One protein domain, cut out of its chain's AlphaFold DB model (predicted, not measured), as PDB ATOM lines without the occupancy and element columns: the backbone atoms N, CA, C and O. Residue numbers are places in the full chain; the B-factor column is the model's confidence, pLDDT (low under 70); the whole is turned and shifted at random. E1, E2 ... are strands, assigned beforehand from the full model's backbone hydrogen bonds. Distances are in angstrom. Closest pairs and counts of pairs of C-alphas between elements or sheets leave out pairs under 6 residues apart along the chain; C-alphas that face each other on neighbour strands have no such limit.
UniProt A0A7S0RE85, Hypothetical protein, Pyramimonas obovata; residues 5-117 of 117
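Overview. This is residues 5 to 117 of the 117 residues of the protein "Hypothetical protein" of Pyramimonas obovata (UniProt A0A7S0RE85). A three-stranded sheet, E3 E4 E5, and a bent two-stranded hairpin, E1 and E2, lie partly face to face as a loose sandwich with their strands nearly aligned; E2 is the strand of the hairpin nearer to the larger sheet. Long loops extend the model at its two ends: residues 13 to 43 at one, residues 56 to 76 at the other. The printed part has 113 residues with no named helix and five strands, E1 to E5 along the chain; the sheets, ordered E3 - E4 - E5 and E1 - E2, are antiparallel. The class is all strand, though the strands hold only 46 of the 113 residues. The whole is loose, with a radius of gyration of the C-alphas of 18.2 A and spans of 56 by 38 by 22 A.

Along the chain. In the larger sheet, E3 is residues 77 to 86, 29.6 A from first to last C-alpha, beginning at C-alpha 77 (220.831, 189.530, 293.027). E4 is residues 93 to 102, 28.3 A, and E5 is residues 111 to 116, 17.0 A, ending at C-alpha 116 (195.388, 187.172, 298.514). In the smaller sheet, E1 is residues 5 to 12, 19.6 A, beginning at C-alpha 5 (217.853, 200.226, 289.521). E2, the longest strand by residues, is residues 44 to 55, 24.5 A.

Arrangement. E3, E4 and E5 form a meander, each strand the antiparallel neighbour of the one before. E4 is the inner strand; E3 and E5 are edge strands. The sheet is twisted, its C-alphas up to 4.1 A off the best plane. In the hairpin E3 and E4, N 81 and O 98 are within hydrogen-bond range at 2.8 A. In the hairpin E4 and E5, N 97 and O 113 are 2.9 A apart. The hairpin E1 and E2 is antiparallel, with N 7 and O 52 at 2.8 A and N 46 and O 10 at 2.8 A. E1 bends by 61 degrees at residue 8, and E2 bends by 91 degrees at residue 49. The two sheets form a sandwich, two sheets face to face; the parts that face each other are 10.3 A centre to centre, with planes 25 degrees apart and strands at 12 degrees. The closest C-alphas of E2 and E5 are those of Leu 48 and Gly 113, 6.8 A. Those of E2 and E4 are Ile 52 and Gly 101, 6.7 A. E1 is apart from E3, E4 and E5.

Size, cuts and confidence. The two C-alphas farthest apart, those of Ala 25 and Thr 65, are 57.7 A apart. The links E1 to E2 and E2 to E3 are long, with 31 and 21 residues. Residues 16 to 17 pair with residues 29 to 30, antiparallel. The printed part has no cut. Its mean pLDDT is 89.8, with residues 20 to 23 and 58 to 62 under 70.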
ATOM      1  N   THR A   5     219.263 200.203 289.915       93.31
ATOM      2  CA  THR A   5     217.853 200.226 289.521       93.31
ATOM      3  C   THR A   5     216.991 199.809 290.702       93.31
ATOM      4  O   THR A   5     217.255 198.786 291.329       93.31
ATOM      5  N   ALA A   6     215.956 200.588 291.012       95.38
ATOM      6  CA  ALA A   6     214.989 200.221 292.039       95.38
ATOM      7  C   ALA A   6     214.035 199.140 291.508       95.38
ATOM      8  O   ALA A   6     213.354 199.342 290.502       95.38
ATOM      9  N   ILE A   7     213.987 198.000 292.192       96.81
ATOM     10  CA  ILE A   7     213.095 196.883 291.884       96.81
ATOM     11  C   ILE A   7     211.892 196.943 292.820       96.81
ATOM     12  O   ILE A   7     212.055 196.912 294.037       96.81
ATOM     13  N   TYR A   8     210.687 197.021 292.254       97.50
ATOM     14  CA  TYR A   8     209.444 197.242 293.007       97.50
ATOM     15  C   TYR A   8     208.621 195.976 293.246       97.50
ATOM     16  O   TYR A   8     207.701 195.993 294.060       97.50
ATOM     17  N   GLY A   9     208.906 194.882 292.543       96.94
ATOM     18  CA  GLY A   9     208.105 193.671 292.654       96.94
ATOM     19  C   GLY A   9     208.550 192.561 291.723       96.94
ATOM     20  O   GLY A   9     209.453 192.731 290.903       96.94
ATOM     21  N   VAL A  10     207.870 191.430 291.857       97.06
ATOM     22  CA  VAL A  10     208.001 190.266 290.984       97.06
ATOM     23  C   VAL A  10     206.722 190.131 290.172       97.06
ATOM     24  O   VAL A  10     205.627 190.109 290.731       97.06
ATOM     25  N   VAL A  11     206.853 190.040 288.852       97.19
ATOM     26  CA  VAL A  11     205.725 189.772 287.954       97.19
ATOM     27  C   VAL A  11     205.645 188.270 287.716       97.19
ATOM     28  O   VAL A  11     206.633 187.662 287.308       97.19
ATOM     29  N   ILE A  12     204.475 187.678 287.953       96.44
ATOM     30  CA  ILE A  12     204.193 186.270 287.658       96.44
ATOM     31  C   ILE A  12     203.089 186.151 286.603       96.44
ATOM     32  O   ILE A  12     202.179 186.982 286.525       96.44
ATOM     33  N   TRP A  13     203.189 185.111 285.782       96.88
ATOM     34  CA  TRP A  13     202.244 184.763 284.724       96.88
ATOM     35  C   TRP A  13     202.266 183.246 284.498       96.88
ATOM     36  O   TRP A  13     203.047 182.530 285.130       96.88
ATOM     37  N   PHE A  14     201.413 182.748 283.608       95.25
ATOM     38  CA  PHE A  14     201.340 181.325 283.272       95.25
ATOM     39  C   PHE A  14     201.138 181.116 281.773       95.25
ATOM     40  O   PHE A  14     200.464 181.898 281.111       95.25
ATOM     41  N   ASP A  15     201.641 180.011 281.245       94.88
ATOM     42  CA  ASP A  15     201.338 179.588 279.882       94.88
ATOM     43  C   ASP A  15     200.616 178.238 279.939       94.88
ATOM     44  O   ASP A  15     200.917 177.396 280.789       94.88
ATOM     45  N   VAL A  16     199.649 178.027 279.044       91.31
ATOM     46  CA  VAL A  16     198.942 176.742 278.930       91.31
ATOM     47  C   VAL A  16     199.361 176.050 277.645       91.31
ATOM     48  O   VAL A  16     199.167 176.586 276.554       91.31
ATOM     49  N   ASP A  17     199.922 174.853 277.778       88.62
ATOM     50  CA  ASP A  17     200.355 174.024 276.658       88.62
ATOM     51  C   ASP A  17     199.304 172.950 276.322       88.62
ATOM     52  O   ASP A  17     198.932 172.134 277.167       88.62
ATOM     53  N   PHE A  18     198.847 172.932 275.070       81.94
ATOM     54  CA  PHE A  18     197.886 171.959 274.538       81.94
ATOM     55  C   PHE A  18     198.559 170.869 273.678       81.94
ATOM     56  O   PHE A  18     197.894 169.956 273.180       81.94
ATOM     57  N   SER A  19     199.881 170.927 273.503       72.31
ATOM     58  CA  SER A  19     200.610 170.138 272.503       72.31
ATOM     59  C   SER A  19     200.777 168.653 272.842       72.31
ATOM     60  O   SER A  19     200.624 167.802 271.968       72.31
ATOM     61  N   LYS A  20     201.045 168.295 274.104       66.62
ATOM     62  CA  LYS A  20     201.430 166.911 274.452       66.62
ATOM     63  C   LYS A  20     200.278 165.907 274.511       66.62
ATOM     64  O   LYS A  20     200.508 164.726 274.272       66.62
ATOM     65  N   ARG A  21     199.067 166.337 274.876       63.91
ATOM     66  CA  ARG A  21     197.912 165.434 275.073       63.91
ATOM     67  C   ARG A  21     196.789 165.621 274.054       63.91
ATOM     68  O   ARG A  21     196.007 164.693 273.887       63.91
ATOM     69  N   CYS A  22     196.709 166.777 273.390       62.50
ATOM     70  CA  CYS A  22     195.546 167.128 272.570       62.50
ATOM     71  C   CYS A  22     195.877 167.307 271.080       62.50
ATOM     72  O   CYS A  22     195.060 166.929 270.249       62.50
ATOM     73  N   CYS A  23     197.065 167.823 270.732       60.41
ATOM     74  CA  CYS A  23     197.469 168.081 269.343       60.41
ATOM     75  C   CYS A  23     198.978 167.851 269.129       60.41
ATOM     76  O   CYS A  23     199.730 168.798 268.907       60.41
ATOM     77  N   SER A  24     199.439 166.594 269.157       70.69
ATOM     78  CA  SER A  24     200.868 166.268 268.974       70.69
ATOM     79  C   SER A  24     201.425 166.678 267.605       70.69
ATOM     80  O   SER A  24     202.604 166.997 267.496       70.69
ATOM     81  N   ALA A  25     200.580 166.702 266.569       76.56
ATOM     82  CA  ALA A  25     200.962 167.115 265.221       76.56
ATOM     83  C   ALA A  25     201.057 168.643 265.052       76.56
ATOM     84  O   ALA A  25     201.787 169.104 264.184       76.56
ATOM     85  N   ASN A  26     200.334 169.416 265.872       74.75
ATOM     86  CA  ASN A  26     200.289 170.879 265.809       74.75
ATOM     87  C   ASN A  26     200.268 171.460 267.232       74.75
ATOM     88  O   ASN A  26     199.190 171.711 267.780       74.75
ATOM     89  N   PRO A  27     201.444 171.651 267.849       76.88
ATOM     90  CA  PRO A  27     201.565 172.244 269.171       76.88
ATOM     91  C   PRO A  27     200.908 173.622 269.238       76.88
ATOM     92  O   PRO A  27     201.186 174.488 268.410       76.88
ATOM     93  N   VAL A  28     200.067 173.840 270.249       85.25
ATOM     94  CA  VAL A  28     199.477 175.153 270.530       85.25
ATOM     95  C   VAL A  28     199.729 175.498 271.988       85.25
ATOM     96  O   VAL A  28     199.437 174.705 272.881       85.25
ATOM     97  N   THR A  29     200.241 176.703 272.218       88.44
ATOM     98  CA  THR A  29     200.412 177.288 273.548       88.44
ATOM     99  C   THR A  29     199.590 178.566 273.624       88.44
ATOM    100  O   THR A  29     199.530 179.331 272.663       88.44
ATOM    101  N   MET A  30     198.959 178.801 274.769       90.75
ATOM    102  CA  MET A  30     198.304 180.061 275.098       90.75
ATOM    103  C   MET A  30     199.194 180.818 276.090       90.75
ATOM    104  O   MET A  30     199.125 180.531 277.289       90.75
ATOM    105  N   PRO A  31     200.064 181.722 275.607       94.62
ATOM    106  CA  PRO A  31     200.958 182.466 276.475       94.62
ATOM    107  C   PRO A  31     200.237 183.624 277.171       94.62
ATOM    108  O   PRO A  31     199.346 184.251 276.590       94.62
ATOM    109  N   THR A  32     200.657 183.950 278.395       96.81
ATOM    110  CA  THR A  32     200.248 185.193 279.086       96.81
ATOM    111  C   THR A  32     201.432 186.080 279.478       96.81
ATOM    112  O   THR A  32     201.273 187.072 280.191       96.81
ATOM    113  N   SER A  33     202.627 185.763 278.971       96.44
ATOM    114  CA  SER A  33     203.850 186.533 279.202       96.44
ATOM    115  C   SER A  33     203.709 188.012 278.802       96.44
ATOM    116  O   SER A  33     203.157 188.299 277.731       96.44
ATOM    117  N   PRO A  34     204.297 188.951 279.573       96.19
ATOM    118  CA  PRO A  34     204.336 190.372 279.212       96.19
ATOM    119  C   PRO A  34     205.136 190.651 277.926       96.19
ATOM    120  O   PRO A  34     205.065 191.747 277.380       96.19
ATOM    121  N   HIS A  35     205.885 189.665 277.425       96.19
ATOM    122  CA  HIS A  35     206.633 189.747 276.167       96.19
ATOM    123  C   HIS A  35     205.823 189.282 274.947       96.19
ATOM    124  O   HIS A  35     206.348 189.238 273.835       96.19
ATOM    125  N   THR A  36     204.555 188.912 275.140       94.75
ATOM    126  CA  THR A  36     203.647 188.450 274.081       94.75
ATOM    127  C   THR A  36     202.424 189.360 273.967       94.75
ATOM    128  O   THR A  36     202.285 190.339 274.700       94.75
ATOM    129  N   LYS A  37     201.533 189.079 273.007       95.06
ATOM    130  CA  LYS A  37     200.306 189.861 272.833       95.06
ATOM    131  C   LYS A  37     199.465 189.807 274.112       95.06
ATOM    132  O   LYS A  37     199.191 188.727 274.625       95.06
ATOM    133  N   ALA A  38     199.019 190.973 274.575       95.25
ATOM    134  CA  ALA A  38     198.211 191.088 275.780       95.25
ATOM    135  C   ALA A  38     196.951 190.208 275.719       95.25
ATOM    136  O   ALA A  38     196.257 190.144 274.699       95.25
ATOM    137  N   THR A  39     196.650 189.568 276.846       95.69
ATOM    138  CA  THR A  39     195.435 188.784 277.070       95.69
ATOM    139  C   THR A  39     194.621 189.419 278.199       95.69
ATOM    140  O   THR A  39     195.123 190.268 278.937       95.69
ATOM    141  N   HIS A  40     193.366 188.997 278.369       93.56
ATOM    142  CA  HIS A  40     192.526 189.478 279.472       93.56
ATOM    143  C   HIS A  40     193.014 189.018 280.860       93.56
ATOM    144  O   HIS A  40     192.577 189.581 281.859       93.56
ATOM    145  N   TRP A  41     193.908 188.022 280.934       92.88
ATOM    146  CA  TRP A  41     194.503 187.567 282.196       92.88
ATOM    147  C   TRP A  41     195.523 188.543 282.772       92.88
ATOM    148  O   TRP A  41     195.807 188.456 283.962       92.88
ATOM    149  N   VAL A  42     196.056 189.457 281.949       94.00
ATOM    150  CA  VAL A  42     197.167 190.349 282.311       94.00
ATOM    151  C   VAL A  42     198.317 189.569 282.978       94.00
ATOM    152  O   VAL A  42     198.555 188.408 282.640       94.00
ATOM    153  N   GLN A  43     199.060 190.200 283.886       96.69
ATOM    154  CA  GLN A  43     200.007 189.542 284.779       96.69
ATOM    155  C   GLN A  43     199.720 189.948 286.225       96.69
ATOM    156  O   GLN A  43     199.120 190.993 286.485       96.69
ATOM    157  N   THR A  44     200.197 189.151 287.177       96.19
ATOM    158  CA  THR A  44     200.097 189.483 288.598       96.19
ATOM    159  C   THR A  44     201.407 190.094 289.087       96.19
ATOM    160  O   THR A  44     202.465 189.485 288.954       96.19
ATOM    161  N   LEU A  45     201.333 191.286 289.683       97.19
ATOM    162  CA  LEU A  45     202.476 191.970 290.290       97.19
ATOM    163  C   LEU A  45     202.489 191.768 291.812       97.19
ATOM    164  O   LEU A  45     201.638 192.292 292.534       97.19
ATOM    165  N   LEU A  46     203.499 191.051 292.299       97.69
ATOM    166  CA  LEU A  46     203.804 190.886 293.717       97.69
ATOM    167  C   LEU A  46     204.736 192.021 294.159       97.69
ATOM    168  O   LEU A  46     205.946 191.965 293.941       97.69
ATOM    169  N   HIS A  47     204.169 193.082 294.730       97.69
ATOM    170  CA  HIS A  47     204.923 194.265 295.161       97.69
ATOM    171  C   HIS A  47     205.834 193.953 296.350       97.69
ATOM    172  O   HIS A  47     205.360 193.421 297.354       97.69
ATOM    173  N   LEU A  48     207.108 194.340 296.286       97.44
ATOM    174  CA  LEU A  48     207.988 194.316 297.457       97.44
ATOM    175  C   LEU A  48     207.504 195.361 298.475       97.44
ATOM    176  O   LEU A  48     206.998 196.416 298.090       97.44
ATOM    177  N   LYS A  49     207.681 195.099 299.775       95.94
ATOM    178  CA  LYS A  49     207.355 196.067 300.840       95.94
ATOM    179  C   LYS A  49     208.171 197.346 300.702       95.94
ATOM    180  O   LYS A  49     207.643 198.438 300.889       95.94
ATOM    181  N   THR A  50     209.453 197.195 300.376       94.75
ATOM    182  CA  THR A  50     210.351 198.298 300.041       94.75
ATOM    183  C   THR A  50     211.116 197.970 298.757       94.75
ATOM    184  O   THR A  50     211.453 196.802 298.538       94.75
ATOM    185  N   PRO A  51     211.376 198.953 297.872       96.56
ATOM    186  CA  PRO A  51     212.145 198.691 296.665       96.56
ATOM    187  C   PRO A  51     213.571 198.245 296.995       96.56
ATOM    188  O   PRO A  51     214.229 198.852 297.841       96.56
ATOM    189  N   ILE A  52     214.070 197.235 296.285       96.69
ATOM    190  CA  ILE A  52     215.464 196.790 296.393       96.69
ATOM    191  C   ILE A  52     216.263 197.428 295.260       96.69
ATOM    192  O   ILE A  52     215.955 197.226 294.088       96.69
ATOM    193  N   ALA A  53     217.299 198.191 295.597       95.50
ATOM    194  CA  ALA A  53     218.266 198.679 294.625       95.50
ATOM    195  C   ALA A  53     219.145 197.517 294.139       95.50
ATOM    196  O   ALA A  53     219.797 196.854 294.947       95.50
ATOM    197  N   LEU A  54     219.173 197.295 292.827       94.31
ATOM    198  CA  LEU A  54     219.975 196.271 292.161       94.31
ATOM    199  C   LEU A  54     221.077 196.926 291.320       94.31
ATOM    200  O   LEU A  54     220.820 197.928 290.651       94.31
ATOM    201  N   VAL A  55     222.286 196.364 291.328       93.12
ATOM    202  CA  VAL A  55     223.396 196.820 290.477       93.12
ATOM    203  C   VAL A  55     222.991 196.739 288.999       93.12
ATOM    204  O   VAL A  55     222.482 195.715 288.541       93.12
ATOM    205  N   SER A  56     223.217 197.809 288.229       84.44
ATOM    206  CA  SER A  56     223.013 197.771 286.777       84.44
ATOM    207  C   SER A  56     224.033 196.848 286.100       84.44
ATOM    208  O   SER A  56     225.220 196.870 286.432       84.44
ATOM    209  N   SER A  57     223.573 196.059 285.122       75.06
ATOM    210  CA  SER A  57     224.407 195.103 284.379       75.06
ATOM    211  C   SER A  57     225.722 195.732 283.895       75.06
ATOM    212  O   SER A  57     225.726 196.843 283.365       75.06
ATOM    213  N   GLY A  58     226.839 195.026 284.097       67.50
ATOM    214  CA  GLY A  58     228.178 195.479 283.704       67.50
ATOM    215  C   GLY A  58     228.881 196.406 284.703       67.50
ATOM    216  O   GLY A  58     229.988 196.856 284.420       67.50
ATOM    217  N   THR A  59     228.285 196.676 285.867       69.62
ATOM    218  CA  THR A  59     228.914 197.498 286.911       69.62
ATOM    219  C   THR A  59     229.421 196.637 288.063       69.62
ATOM    220  O   THR A  59     228.724 195.734 288.520       69.62
ATOM    221  N   ALA A  60     230.625 196.923 288.561       68.81
ATOM    222  CA  ALA A  60     231.138 196.268 289.759       68.81
ATOM    223  C   ALA A  60     230.314 196.675 291.001       68.81
ATOM    224  O   ALA A  60     229.975 197.858 291.142       68.81
ATOM    225  N   PRO A  61     230.002 195.735 291.911       68.25
ATOM    226  CA  PRO A  61     229.320 196.056 293.157       68.25
ATOM    227  C   PRO A  61     230.175 197.009 294.000       68.25
ATOM    228  O   PRO A  61     231.389 196.841 294.130       68.25
ATOM    229  N   ALA A  62     229.540 198.032 294.571       67.56
ATOM    230  CA  ALA A  62     230.217 198.938 295.488       67.56
ATOM    231  C   ALA A  62     230.505 198.210 296.807       67.56
ATOM    232  O   ALA A  62     229.609 197.611 297.395       67.56
ATOM    233  N   THR A  63     231.740 198.283 297.301       71.38
ATOM    234  CA  THR A  63     232.084 197.755 298.625       71.38
ATOM    235  C   THR A  63     231.546 198.710 299.686       71.38
ATOM    236  O   THR A  63     232.068 199.809 299.868       71.38
ATOM    237  N   SER A  64     230.466 198.319 300.356       81.75
ATOM    238  CA  SER A  64     229.776 199.139 301.349       81.75
ATOM    239  C   SER A  64     229.353 198.283 302.538       81.75
ATOM    240  O   SER A  64     228.964 197.130 302.380       81.75
ATOM    241  N   THR A  65     229.417 198.856 303.739       83.50
ATOM    242  CA  THR A  65     228.962 198.223 304.990       83.50
ATOM    243  C   THR A  65     227.500 198.544 305.313       83.50
ATOM    244  O   THR A  65     226.987 198.155 306.362       83.50
ATOM    245  N   LYS A  66     226.817 199.291 304.437       90.38
ATOM    246  CA  LYS A  66     225.401 199.655 304.587       90.38
ATOM    247  C   LYS A  66     224.494 198.455 304.311       90.38
ATOM    248  O   LYS A  66     224.930 197.444 303.768       90.38
ATOM    249  N   ARG A  67     223.205 198.577 304.645       92.12
ATOM    250  CA  ARG A  67     222.199 197.537 304.368       92.12
ATOM    251  C   ARG A  67     222.164 197.213 302.870       92.12
ATOM    252  O   ARG A  67     222.011 198.122 302.051       92.12
ATOM    253  N   VAL A  68     222.269 195.926 302.535       94.56
ATOM    254  CA  VAL A  68     222.149 195.414 301.161       94.56
ATOM    255  C   VAL A  68     220.778 195.767 300.577       94.56
ATOM    256  O   VAL A  68     219.760 195.698 301.267       94.56
ATOM    257  N   GLY A  69     220.752 196.147 299.299       93.38
ATOM    258  CA  GLY A  69     219.540 196.549 298.585       93.38
ATOM    259  C   GLY A  69     219.213 198.039 298.693       93.38
ATOM    260  O   GLY A  69     218.136 198.456 298.279       93.38
ATOM    261  N   THR A  70     220.124 198.852 299.232       93.38
ATOM    262  CA  THR A  70     220.011 200.321 299.242       93.38
ATOM    263  C   THR A  70     220.797 200.930 298.082       93.38
ATOM    264  O   THR A  70     221.652 200.274 297.498       93.38
ATOM    265  N   SER A  71     220.568 202.201 297.745       90.44
ATOM    266  CA  SER A  71     221.376 202.895 296.726       90.44
ATOM    267  C   SER A  71     222.870 202.981 297.088       90.44
ATOM    268  O   SER A  71     223.712 203.072 296.197       90.44
ATOM    269  N   GLU A  72     223.202 202.936 298.383       90.19
ATOM    270  CA  GLU A  72     224.576 202.951 298.909       90.19
ATOM    271  C   GLU A  72     225.225 201.560 298.962       90.19
ATOM    272  O   GLU A  72     226.452 201.463 298.978       90.19
ATOM    273  N   ASN A  73     224.426 200.492 299.002       91.56
ATOM    274  CA  ASN A  73     224.883 199.107 298.890       91.56
ATOM    275  C   ASN A  73     223.895 198.283 298.039       91.56
ATOM    276  O   ASN A  73     223.096 197.517 298.594       91.56
ATOM    277  N   PRO A  74     223.877 198.478 296.705       93.69
ATOM    278  CA  PRO A  74     222.933 197.786 295.838       93.69
ATOM    279  C   PRO A  74     223.202 196.279 295.817       93.69
ATOM    280  O   PRO A  74     224.350 195.839 295.823       93.69
ATOM    281  N   ALA A  75     222.138 195.483 295.762       94.44
ATOM    282  CA  ALA A  75     222.234 194.034 295.656       94.44
ATOM    283  C   ALA A  75     222.720 193.610 294.256       94.44
ATOM    284  O   ALA A  75     222.365 194.231 293.254       94.44
ATOM    285  N   THR A  76     223.495 192.530 294.171       93.31
ATOM    286  CA  THR A  76     223.860 191.883 292.899       93.31
ATOM    287  C   THR A  76     222.771 190.927 292.419       93.31
ATOM    288  O   THR A  76     222.606 190.740 291.216       93.31
ATOM    289  N   ALA A  77     221.985 190.363 293.340       94.19
ATOM    290  CA  ALA A  77     220.831 189.530 293.027       94.19
ATOM    291  C   ALA A  77     219.712 189.690 294.066       94.19
ATOM    292  O   ALA A  77     219.941 190.119 295.197       94.19
ATOM    293  N   ILE A  78     218.494 189.307 293.681       96.25
ATOM    294  CA  ILE A  78     217.389 189.060 294.610       96.25
ATOM    295  C   ILE A  78     217.170 187.553 294.631       96.25
ATOM    296  O   ILE A  78     216.944 186.943 293.587       96.25
ATOM    297  N   VAL A  79     217.245 186.959 295.816       97.06
ATOM    298  CA  VAL A  79     216.973 185.536 296.029       97.06
ATOM    299  C   VAL A  79     215.729 185.393 296.885       97.06
ATOM    300  O   VAL A  79     215.443 186.237 297.737       97.06
ATOM    301  N   GLY A  80     214.975 184.325 296.661       96.31
ATOM    302  CA  GLY A  80     213.717 184.146 297.355       96.31
ATOM    303  C   GLY A  80     212.985 182.877 296.969       96.31
ATOM    304  O   GLY A  80     213.469 182.057 296.190       96.31
ATOM    305  N   LYS A  81     211.793 182.740 297.536       97.81
ATOM    306  CA  LYS A  81     210.886 181.620 297.338       97.81
ATOM    307  C   LYS A  81     209.473 182.160 297.176       97.81
ATOM    308  O   LYS A  81     208.994 182.931 298.006       97.81
ATOM    309  N   ILE A  82     208.811 181.706 296.119       97.44
ATOM    310  CA  ILE A  82     207.379 181.903 295.916       97.44
ATOM    311  C   ILE A  82     206.683 180.610 296.318       97.44
ATOM    312  O   ILE A  82     207.120 179.513 295.967       97.44
ATOM    313  N   SER A  83     205.614 180.721 297.088       96.75
ATOM    314  CA  SER A  83     204.765 179.594 297.466       96.75
ATOM    315  C   SER A  83     203.312 180.023 297.378       96.75
ATOM    316  O   SER A  83     203.011 181.201 297.556       96.75
ATOM    317  N   TYR A  84     202.417 179.082 297.097       94.88
ATOM    318  CA  TYR A  84     200.991 179.364 297.049       94.88
ATOM    319  C   TYR A  84     200.185 178.264 297.730       94.88
ATOM    320  O   TYR A  84     200.566 177.092 297.707       94.88
ATOM    321  N   THR A  85     199.050 178.643 298.303       93.69
ATOM    322  CA  THR A  85     198.042 177.734 298.848       93.69
ATOM    323  C   THR A  85     196.653 178.186 298.427       93.69
ATOM    324  O   THR A  85     196.426 179.358 298.131       93.69
ATOM    325  N   GLN A  86     195.697 177.258 298.402       91.06
ATOM    326  CA  GLN A  86     194.292 177.636 298.302       91.06
ATOM    327  C   GLN A  86     193.914 178.423 299.558       91.06
ATOM    328  O   GLN A  86     194.191 177.960 300.666       91.06
ATOM    329  N   GLY A  87     193.313 179.595 299.391       84.19
ATOM    330  CA  GLY A  87     192.920 180.396 300.539       84.19
ATOM    331  C   GLY A  87     191.568 179.992 301.126       84.19
ATOM    332  O   GLY A  87     190.926 179.010 300.745       84.19
ATOM    333  N   THR A  88     191.125 180.782 302.100       78.56
ATOM    334  CA  THR A  88     189.939 180.484 302.924       78.56
ATOM    335  C   THR A  88     188.595 180.757 302.240       78.56
ATOM    336  O   THR A  88     187.552 180.372 302.768       78.56
ATOM    337  N   ARG A  89     188.589 181.415 301.071       78.06
ATOM    338  CA  ARG A  89     187.382 181.684 300.272       78.06
ATOM    339  C   ARG A  89     187.393 180.810 299.023       78.06
ATOM    340  O   ARG A  89     188.428 180.336 298.572       78.06
ATOM    341  N   GLN A  90     186.227 180.577 298.428       74.69
ATOM    342  CA  GLN A  90     186.179 179.778 297.210       74.69
ATOM    343  C   GLN A  90     186.977 180.479 296.095       74.69
ATOM    344  O   GLN A  90     186.675 181.617 295.748       74.69
ATOM    345  N   ARG A  91     187.951 179.759 295.519       81.25
ATOM    346  CA  ARG A  91     188.788 180.172 294.373       81.25
ATOM    347  C   ARG A  91     189.810 181.288 294.628       81.25
ATOM    348  O   ARG A  91     190.288 181.846 293.646       81.25
ATOM    349  N   ASN A  92     190.172 181.580 295.877       88.69
ATOM    350  CA  ASN A  92     191.278 182.501 296.148       88.69
ATOM    351  C   ASN A  92     192.629 181.774 296.247       88.69
ATOM    352  O   ASN A  92     192.709 180.594 296.614       88.69
ATOM    353  N   LEU A  93     193.690 182.499 295.915       91.50
ATOM    354  CA  LEU A  93     195.066 182.031 295.981       91.50
ATOM    355  C   LEU A  93     195.830 182.870 297.006       91.50
ATOM    356  O   LEU A  93     196.038 184.065 296.810       91.50
ATOM    357  N   ASP A  94     196.266 182.234 298.089       94.75
ATOM    358  CA  ASP A  94     197.190 182.846 299.037       94.75
ATOM    359  C   ASP A  94     198.613 182.624 298.532       94.75
ATOM    360  O   ASP A  94     199.089 181.490 298.480       94.75
ATOM    361  N   ILE A  95     199.293 183.700 298.143       96.25
ATOM    362  CA  ILE A  95     200.686 183.680 297.695       96.25
ATOM    363  C   ILE A  95     201.582 184.266 298.780       96.25
ATOM    364  O   ILE A  95     201.325 185.347 299.309       96.25
ATOM    365  N   THR A  96     202.682 183.575 299.057       97.38
ATOM    366  CA  THR A  96     203.792 184.076 299.870       97.38
ATOM    367  C   THR A  96     205.012 184.304 298.987       97.38
ATOM    368  O   THR A  96     205.417 183.406 298.246       97.38
ATOM    369  N   LEU A  97     205.611 185.489 299.092       98.25
ATOM    370  CA  LEU A  97     206.913 185.822 298.523       98.25
ATOM    371  C   LEU A  97     207.881 186.094 299.675       98.25
ATOM    372  O   LEU A  97     207.782 187.121 300.340       98.25
ATOM    373  N   GLU A  98     208.812 185.178 299.903       98.38
ATOM    374  CA  GLU A  98     209.955 185.367 300.800       98.38
ATOM    375  C   GLU A  98     211.146 185.809 299.948       98.38
ATOM    376  O   GLU A  98     211.481 185.120 298.985       98.38
ATOM    377  N   TYR A  99     211.767 186.950 300.244       98.38
ATOM    378  CA  TYR A  99     212.819 187.520 299.398       98.38
ATOM    379  C   TYR A  99     213.856 188.312 300.195       98.38
ATOM    380  O   TYR A  99     213.570 188.839 301.268       98.38
ATOM    381  N   ARG A 100     215.068 188.421 299.646       97.75
ATOM    382  CA  ARG A 100     216.117 189.336 300.116       97.75
ATOM    383  C   ARG A 100     217.051 189.727 298.978       97.75
ATOM    384  O   ARG A 100     217.248 188.960 298.034       97.75
ATOM    385  N   GLY A 101     217.651 190.908 299.085       96.31
ATOM    386  CA  GLY A 101     218.796 191.278 298.253       96.31
ATOM    387  C   GLY A 101     220.061 190.586 298.757       96.31
ATOM    388  O   GLY A 101     220.232 190.423 299.962       96.31
ATOM    389  N   VAL A 102     220.957 190.197 297.858       95.06
ATOM    390  CA  VAL A 102     222.264 189.619 298.196       95.06
ATOM    391  C   VAL A 102     223.372 190.293 297.405       95.06
ATOM    392  O   VAL A 102     223.144 190.842 296.329       95.06
ATOM    393  N   THR A 103     224.573 190.250 297.964       91.62
ATOM    394  CA  THR A 103     225.850 190.542 297.307       91.62
ATOM    395  C   THR A 103     226.739 189.305 297.425       91.62
ATOM    396  O   THR A 103     226.396 188.372 298.148       91.62
ATOM    397  N   ASP A 104     227.915 189.313 296.802       86.56
ATOM    398  CA  ASP A 104     228.859 188.187 296.899       86.56
ATOM    399  C   ASP A 104     229.377 187.945 298.332       86.56
ATOM    400  O   ASP A 104     229.909 186.879 298.629       86.56
ATOM    401  N   GLN A 105     229.247 188.936 299.223       83.69
ATOM    402  CA  GLN A 105     229.817 188.907 300.576       83.69
ATOM    403  C   GLN A 105     228.768 188.952 301.692       83.69
ATOM    404  O   GLN A 105     229.026 188.474 302.792       83.69
ATOM    405  N   HIS A 106     227.608 189.555 301.432       88.81
ATOM    406  CA  HIS A 106     226.600 189.851 302.448       88.81
ATOM    407  C   HIS A 106     225.189 189.615 301.923       88.81
ATOM    408  O   HIS A 106     224.873 189.935 300.773       88.81
ATOM    409  N   GLU A 107     224.324 189.144 302.814       93.50
ATOM    410  CA  GLU A 107     222.891 189.033 302.582       93.50
ATOM    411  C   GLU A 107     222.143 190.188 303.255       93.50
ATOM    412  O   GLU A 107     222.504 190.648 304.339       93.50
ATOM    413  N   GLY A 108     221.099 190.671 302.589       92.56
ATOM    414  CA  GLY A 108     220.141 191.603 303.162       92.56
ATOM    415  C   GLY A 108     219.148 190.914 304.093       92.56
ATOM    416  O   GLY A 108     219.131 189.696 304.258       92.56
ATOM    417  N   GLU A 109     218.281 191.724 304.684       94.75
ATOM    418  CA  GLU A 109     217.195 191.248 305.533       94.75
ATOM    419  C   GLU A 109     216.154 190.465 304.721       94.75
ATOM    420  O   GLU A 109     215.819 190.842 303.595       94.75
ATOM    421  N   VAL A 110     215.643 189.377 305.300       97.56
ATOM    422  CA  VAL A 110     214.545 188.603 304.714       97.56
ATOM    423  C   VAL A 110     213.237 189.360 304.907       97.56
ATOM    424  O   VAL A 110     212.806 189.606 306.031       97.56
ATOM    425  N   GLU A 111     212.570 189.670 303.803       97.88
ATOM    426  CA  GLU A 111     211.234 190.247 303.786       97.88
ATOM    427  C   GLU A 111     210.219 189.218 303.268       97.88
ATOM    428  O   GLU A 111     210.503 188.409 302.384       97.88
ATOM    429  N   ILE A 112     209.014 189.237 303.843       97.81
ATOM    430  CA  ILE A 112     207.922 188.324 303.482       97.81
ATOM    431  C   ILE A 112     206.700 189.140 303.066       97.81
ATOM    432  O   ILE A 112     206.129 189.860 303.890       97.81
ATOM    433  N   GLY A 113     206.303 189.027 301.799       96.75
ATOM    434  CA  GLY A 113     205.047 189.536 301.253       96.75
ATOM    435  C   GLY A 113     203.974 188.447 301.231       96.75
ATOM    436  O   GLY A 113     204.255 187.309 300.856       96.75
ATOM    437  N   MET A 114     202.751 188.796 301.627       95.62
ATOM    438  CA  MET A 114     201.580 187.918 301.570       95.62
ATOM    439  C   MET A 114     200.511 188.583 300.705       95.62
ATOM    440  O   MET A 114     200.184 189.749 300.925       95.62
ATOM    441  N   TYR A 115     199.977 187.847 299.735       94.56
ATOM    442  CA  TYR A 115     199.013 188.349 298.759       94.56
ATOM    443  C   TYR A 115     197.833 187.387 298.684       94.56
ATOM    444  O   TYR A 115     198.034 186.183 298.554       94.56
ATOM    445  N   ASN A 116     196.617 187.922 298.749       91.56
ATOM    446  CA  ASN A 116     195.388 187.172 298.514       91.56
ATOM    447  C   ASN A 116     194.851 187.586 297.139       91.56
ATOM    448  O   ASN A 116     194.520 188.760 296.955       91.56
ATOM    449  N   LEU A 117     194.843 186.653 296.187       86.75
ATOM    450  CA  LEU A 117     194.328 186.847 294.825       86.75
ATOM    451  C   LEU A 117     192.965 186.182 294.654       86.75
ATOM    452  O   LEU A 117     192.790 185.069 295.202       86.75
TER     453      LEU A 117